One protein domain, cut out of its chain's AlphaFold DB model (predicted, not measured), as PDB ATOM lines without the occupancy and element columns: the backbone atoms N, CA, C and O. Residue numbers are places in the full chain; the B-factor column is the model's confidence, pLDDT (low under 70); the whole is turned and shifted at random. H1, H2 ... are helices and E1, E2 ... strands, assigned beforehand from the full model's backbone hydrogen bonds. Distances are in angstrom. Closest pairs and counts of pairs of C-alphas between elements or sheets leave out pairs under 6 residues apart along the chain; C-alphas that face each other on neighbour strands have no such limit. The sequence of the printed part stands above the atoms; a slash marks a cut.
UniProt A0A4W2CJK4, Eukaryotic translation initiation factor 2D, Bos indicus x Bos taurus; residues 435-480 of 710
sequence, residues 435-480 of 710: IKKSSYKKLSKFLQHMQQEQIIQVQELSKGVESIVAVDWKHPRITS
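This is residues 435 to 480 of the 710 residues of the protein "Eukaryotic translation initiation factor 2D" of Bos indicus x Bos taurus (UniProt A0A4W2CJK4). A twisted two-stranded hairpin, E1 and E2, has helix H1 packed along one side, while the small helix H2 lies past the end of E2. The printed part has 46 residues, in the order H1, E1, E2, H2, with an antiparallel sheet and a mixed class. It is flat, 31 by 28 by 13 A, and only just loose, close to compact, with a radius of gyration of the C-alphas of 11.7 A.

After residues 435 to 442, find C-alpha 443 at (-39.553, 17.066, -28.355); H1 runs from there to 452, 14.2 A. E1 is residues 456 to 462, 18.1 A, and E2 465 to 471, 17.7 A. H2, 476 to 479, ends at (-35.307, 35.433, -14.558).

Look at hairpin E1 and E2, at 146 degrees: N 459 and O 467 are 2.9 A apart, within hydrogen-bond range. The closest C-alphas of H1 and E1, Gln 451 and Gln 457, are 5.5 A apart. H2 is apart from H1 and E1. In H1 every O i to N i+4 pair is within range; H2 is too short for one.

C-alphas 463 and 480, the farthest apart, are 35.5 A apart. The three links are tight, and the printed part has no cut. Residues 461 to 465, 474 and 476 to 480 are under 70 in pLDDT.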
ATOM      1  N   ILE A 435     -33.746  18.830 -33.324       76.31
ATOM      2  CA  ILE A 435     -34.162  17.995 -32.165       76.31
ATOM      3  C   ILE A 435     -33.797  16.494 -32.319       76.31
ATOM      4  O   ILE A 435     -33.935  15.700 -31.394       76.31
ATOM      5  N   LYS A 436     -33.309  16.073 -33.493       72.94
ATOM      6  CA  LYS A 436     -32.745  14.728 -33.705       72.94
ATOM      7  C   LYS A 436     -31.272  14.607 -33.281       72.94
ATOM      8  O   LYS A 436     -30.796  13.484 -33.148       72.94
ATOM      9  N   LYS A 437     -30.565  15.733 -33.118       73.44
ATOM     10  CA  LYS A 437     -29.151  15.814 -32.703       73.44
ATOM     11  C   LYS A 437     -28.986  16.160 -31.214       73.44
ATOM     12  O   LYS A 437     -27.907  15.948 -30.677       73.44
ATOM     13  N   SER A 438     -30.042  16.656 -30.566       78.12
ATOM     14  CA  SER A 438     -30.128  16.829 -29.110       78.12
ATOM     15  C   SER A 438     -30.258  15.478 -28.390       78.12
ATOM     16  O   SER A 438     -30.803  14.517 -28.953       78.12
ATOM     17  N   SER A 439     -29.796  15.381 -27.139       75.75
ATOM     18  CA  SER A 439     -29.795  14.123 -26.360       75.75
ATOM     19  C   SER A 439     -31.203  13.543 -26.176       75.75
ATOM     20  O   SER A 439     -31.410  12.324 -26.195       75.75
ATOM     21  N   TYR A 440     -32.202  14.425 -26.096       75.56
ATOM     22  CA  TYR A 440     -33.618  14.097 -25.954       75.56
ATOM     23  C   TYR A 440     -34.189  13.308 -27.145       75.56
ATOM     24  O   TYR A 440     -35.138  12.539 -26.956       75.56
ATOM     25  N   LYS A 441     -33.654  13.489 -28.367       75.69
ATOM     26  CA  LYS A 441     -34.050  12.855 -29.654       75.69
ATOM     27  C   LYS A 441     -35.531  13.010 -30.088       75.69
ATOM     28  O   LYS A 441     -35.883  12.672 -31.219       75.69
ATOM     29  N   LYS A 442     -36.415  13.497 -29.207       79.25
ATOM     30  CA  LYS A 442     -37.850  13.779 -29.396       79.25
ATOM     31  C   LYS A 442     -38.252  14.980 -28.536       79.25
ATOM     32  O   LYS A 442     -37.859  15.055 -27.374       79.25
ATOM     33  N   LEU A 443     -39.111  15.855 -29.062       76.94
ATOM     34  CA  LEU A 443     -39.553  17.066 -28.355       76.94
ATOM     35  C   LEU A 443     -40.312  16.756 -27.050       76.94
ATOM     36  O   LEU A 443     -40.067  17.412 -26.047       76.94
ATOM     37  N   SER A 444     -41.127  15.698 -27.019       78.38
ATOM     38  CA  SER A 444     -41.822  15.222 -25.810       78.38
ATOM     39  C   SER A 444     -40.880  14.969 -24.632       78.38
ATOM     40  O   SER A 444     -41.145  15.410 -23.520       78.38
ATOM     41  N   LYS A 445     -39.721  14.333 -24.873       81.38
ATOM     42  CA  LYS A 445     -38.722  14.077 -23.821       81.38
ATOM     43  C   LYS A 445     -38.092  15.367 -23.293       81.38
ATOM     44  O   LYS A 445     -37.828  15.466 -22.101       81.38
ATOM     45  N   PHE A 446     -37.875  16.352 -24.166       82.19
ATOM     46  CA  PHE A 446     -37.392  17.674 -23.768       82.19
ATOM     47  C   PHE A 446     -38.435  18.430 -22.931       82.19
ATOM     48  O   PHE A 446     -38.107  18.962 -21.875       82.19
ATOM     49  N   LEU A 447     -39.706  18.425 -23.341       81.56
ATOM     50  CA  LEU A 447     -40.774  19.077 -22.576       81.56
ATOM     51  C   LEU A 447     -41.022  18.395 -21.222       81.56
ATOM     52  O   LEU A 447     -41.206  19.085 -20.226       81.56
ATOM     53  N   GLN A 448     -40.939  17.065 -21.156       80.19
ATOM     54  CA  GLN A 448     -41.005  16.309 -19.899       80.19
ATOM     55  C   GLN A 448     -39.826  16.653 -18.964       80.19
ATOM     56  O   GLN A 448     -40.025  16.779 -17.759       80.19
ATOM     57  N   HIS A 449     -38.625  16.910 -19.499       81.94
ATOM     58  CA  HIS A 449     -37.482  17.419 -18.723       81.94
ATOM     59  C   HIS A 449     -37.722  18.847 -18.200       81.94
ATOM     60  O   HIS A 449     -37.540  19.111 -17.014       81.94
ATOM     61  N   MET A 450     -38.203  19.761 -19.050       80.19
ATOM     62  CA  MET A 450     -38.562  21.135 -18.654       80.19
ATOM     63  C   MET A 450     -39.741  21.182 -17.660       80.19
ATOM     64  O   MET A 450     -39.850  22.124 -16.874       80.19
ATOM     65  N   GLN A 451     -40.609  20.165 -17.662       82.88
ATOM     66  CA  GLN A 451     -41.659  19.971 -16.661       82.88
ATOM     67  C   GLN A 451     -41.114  19.402 -15.347       82.88
ATOM     68  O   GLN A 451     -41.536  19.843 -14.280       82.88
ATOM     69  N   GLN A 452     -40.151  18.476 -15.392       81.12
ATOM     70  CA  GLN A 452     -39.467  17.986 -14.192       81.12
ATOM     71  C   GLN A 452     -38.729  19.130 -13.474       81.12
ATOM     72  O   GLN A 452     -38.840  19.257 -12.255       81.12
ATOM     73  N   GLU A 453     -38.087  20.027 -14.232       77.12
ATOM     74  CA  GLU A 453     -37.491  21.287 -13.750       77.12
ATOM     75  C   GLU A 453     -38.512  22.357 -13.289       77.12
ATOM     76  O   GLU A 453     -38.112  23.461 -12.934       77.12
ATOM     77  N   GLN A 454     -39.821  22.074 -13.292       75.50
ATOM     78  CA  GLN A 454     -40.901  23.002 -12.899       75.50
ATOM     79  C   GLN A 454     -41.017  24.294 -13.740       75.50
ATOM     80  O   GLN A 454     -41.755  25.208 -13.369       75.50
ATOM     81  N   ILE A 455     -40.355  24.381 -14.901       77.19
ATOM     82  CA  ILE A 455     -40.421  25.561 -15.784       77.19
ATOM     83  C   ILE A 455     -41.786  25.639 -16.484       77.19
ATOM     84  O   ILE A 455     -42.348  26.725 -16.655       77.19
ATOM     85  N   ILE A 456     -42.329  24.484 -16.883       83.00
ATOM     86  CA  ILE A 456     -43.603  24.357 -17.602       83.00
ATOM     87  C   ILE A 456     -44.492  23.255 -17.023       83.00
ATOM     88  O   ILE A 456     -44.024  22.344 -16.346       83.00
ATOM     89  N   GLN A 457     -45.781  23.293 -17.355       78.19
ATOM     90  CA  GLN A 457     -46.718  22.191 -17.138       78.19
ATOM     91  C   GLN A 457     -47.322  21.771 -18.477       78.19
ATOM     92  O   GLN A 457     -47.924  22.592 -19.175       78.19
ATOM     93  N   VAL A 458     -47.167  20.495 -18.831       81.56
ATOM     94  CA  VAL A 458     -47.632  19.912 -20.096       81.56
ATOM     95  C   VAL A 458     -48.820  18.992 -19.827       81.56
ATOM     96  O   VAL A 458     -48.827  18.261 -18.835       81.56
ATOM     97  N   GLN A 459     -49.826  19.020 -20.702       77.44
ATOM     98  CA  GLN A 459     -50.953  18.084 -20.688       77.44
ATOM     99  C   GLN A 459     -51.322  17.651 -22.113       77.44
ATOM    100  O   GLN A 459     -51.239  18.432 -23.062       77.44
ATOM    101  N   GLU A 460     -51.766  16.405 -22.262       79.75
ATOM    102  CA  GLU A 460     -52.306  15.870 -23.515       79.75
ATOM    103  C   GLU A 460     -53.788  16.267 -23.644       79.75
ATOM    104  O   GLU A 460     -54.689  15.555 -23.204       79.75
ATOM    105  N   LEU A 461     -54.048  17.450 -24.213       65.69
ATOM    106  CA  LEU A 461     -55.413  17.982 -24.371       65.69
ATOM    107  C   LEU A 461     -56.195  17.308 -25.513       65.69
ATOM    108  O   LEU A 461     -57.422  17.402 -25.571       65.69
ATOM    109  N   SER A 462     -55.503  16.630 -26.428       68.62
ATOM    110  CA  SER A 462     -56.099  15.789 -27.465       68.62
ATOM    111  C   SER A 462     -55.188  14.597 -27.757       68.62
ATOM    112  O   SER A 462     -53.967  14.701 -27.652       68.62
ATOM    113  N   LYS A 463     -55.789  13.448 -28.103       53.97
ATOM    114  CA  LYS A 463     -55.072  12.167 -28.219       53.97
ATOM    115  C   LYS A 463     -53.872  12.269 -29.167       53.97
ATOM    116  O   LYS A 463     -54.051  12.477 -30.367       53.97
ATOM    117  N   GLY A 464     -52.674  12.071 -28.627       61.47
ATOM    118  CA  GLY A 464     -51.397  12.128 -29.333       61.47
ATOM    119  C   GLY A 464     -50.754  13.515 -29.454       61.47
ATOM    120  O   GLY A 464     -49.761  13.621 -30.174       61.47
ATOM    121  N   VAL A 465     -51.272  14.568 -28.801       67.62
ATOM    122  CA  VAL A 465     -50.686  15.921 -28.882       67.62
ATOM    123  C   VAL A 465     -50.550  16.603 -27.514       67.62
ATOM    124  O   VAL A 465     -51.518  17.043 -26.894       67.62
ATOM    125  N   GLU A 466     -49.299  16.744 -27.077       74.25
ATOM    126  CA  GLU A 466     -48.896  17.497 -25.886       74.25
ATOM    127  C   GLU A 466     -49.078  19.015 -26.090       74.25
ATOM    128  O   GLU A 466     -48.690  19.578 -27.122       74.25
ATOM    129  N   SER A 467     -49.622  19.701 -25.084       78.50
ATOM    130  CA  SER A 467     -49.824  21.155 -25.055       78.50
ATOM    131  C   SER A 467     -49.322  21.744 -23.736       78.50
ATOM    132  O   SER A 467     -49.493  21.135 -22.678       78.50
ATOM    133  N   ILE A 468     -48.700  22.924 -23.778       78.94
ATOM    134  CA  ILE A 468     -48.201  23.615 -22.581       78.94
ATOM    135  C   ILE A 468     -49.347  24.419 -21.973       78.94
ATOM    136  O   ILE A 468     -49.839  25.366 -22.586       78.94
ATOM    137  N   VAL A 469     -49.771  24.051 -20.765       73.56
ATOM    138  CA  VAL A 469     -50.925  24.648 -20.073       73.56
ATOM    139  C   VAL A 469     -50.507  25.797 -19.155       73.56
ATOM    140  O   VAL A 469     -51.213  26.799 -19.066       73.56
ATOM    141  N   ALA A 470     -49.343  25.689 -18.512       72.12
ATOM    142  CA  ALA A 470     -48.787  26.732 -17.651       72.12
ATOM    143  C   ALA A 470     -47.260  26.839 -17.792       72.12
ATOM    144  O   ALA A 470     -46.591  25.897 -18.213       72.12
ATOM    145  N   VAL A 471     -46.723  28.003 -17.420       77.25
ATOM    146  CA  VAL A 471     -45.289  28.342 -17.412       77.25
ATOM    147  C   VAL A 471     -45.019  29.156 -16.146       77.25
ATOM    148  O   VAL A 471     -45.741  30.134 -15.909       77.25
ATOM    149  N   ASP A 472     -44.010  28.801 -15.341       73.88
ATOM    150  CA  ASP A 472     -43.625  29.627 -14.190       73.88
ATOM    151  C   ASP A 472     -42.617  30.715 -14.575       73.88
ATOM    152  O   ASP A 472     -41.398  30.565 -14.513       73.88
ATOM    153  N   TRP A 473     -43.168  31.878 -14.905       72.38
ATOM    154  CA  TRP A 473     -42.442  33.108 -15.209       72.38
ATOM    155  C   TRP A 473     -41.558  33.642 -14.067       72.38
ATOM    156  O   TRP A 473     -40.787  34.572 -14.304       72.38
ATOM    157  N   LYS A 474     -41.667  33.108 -12.842       65.12
ATOM    158  CA  LYS A 474     -40.794  33.462 -11.711       65.12
ATOM    159  C   LYS A 474     -39.563  32.560 -11.587       65.12
ATOM    160  O   LYS A 474     -38.681  32.881 -10.791       65.12
ATOM    161  N   HIS A 475     -39.487  31.461 -12.342       71.88
ATOM    162  CA  HIS A 475     -38.431  30.465 -12.183       71.88
ATOM    163  C   HIS A 475     -37.022  31.065 -12.402       71.88
ATOM    164  O   HIS A 475     -36.829  31.782 -13.392       71.88
ATOM    165  N   PRO A 476     -36.013  30.755 -11.554       64.31
ATOM    166  CA  PRO A 476     -34.675  31.346 -11.646       64.31
ATOM    167  C   PRO A 476     -34.020  31.240 -13.026       64.31
ATOM    168  O   PRO A 476     -33.457  32.223 -13.496       64.31
ATOM    169  N   ARG A 477     -34.154  30.097 -13.723       63.00
ATOM    170  CA  ARG A 477     -33.593  29.920 -15.082       63.00
ATOM    171  C   ARG A 477     -34.235  30.829 -16.137       63.00
ATOM    172  O   ARG A 477     -33.612  31.088 -17.159       63.00
ATOM    173  N   ILE A 478     -35.459  31.319 -15.910       63.62
ATOM    174  CA  ILE A 478     -36.060  32.359 -16.752       63.62
ATOM    175  C   ILE A 478     -35.548  33.722 -16.293       63.62
ATOM    176  O   ILE A 478     -35.028  34.477 -17.111       63.62
ATOM    177  N   THR A 479     -35.658  34.076 -15.012       60.66
ATOM    178  CA  THR A 479     -35.307  35.433 -14.558       60.66
ATOM    179  C   THR A 479     -33.830  35.775 -14.791       60.66
ATOM    180  O   THR A 479     -33.565  36.878 -15.267       60.66
ATOM    181  N   SER A 480     -32.898  34.833 -14.605       57.38
ATOM    182  CA  SER A 480     -31.457  35.032 -14.844       57.38
ATOM    183  C   SER A 480     -31.025  35.034 -16.318       57.38
ATOM    184  O   SER A 480     -29.908  35.453 -16.617       57.38
TER     185      SER A 480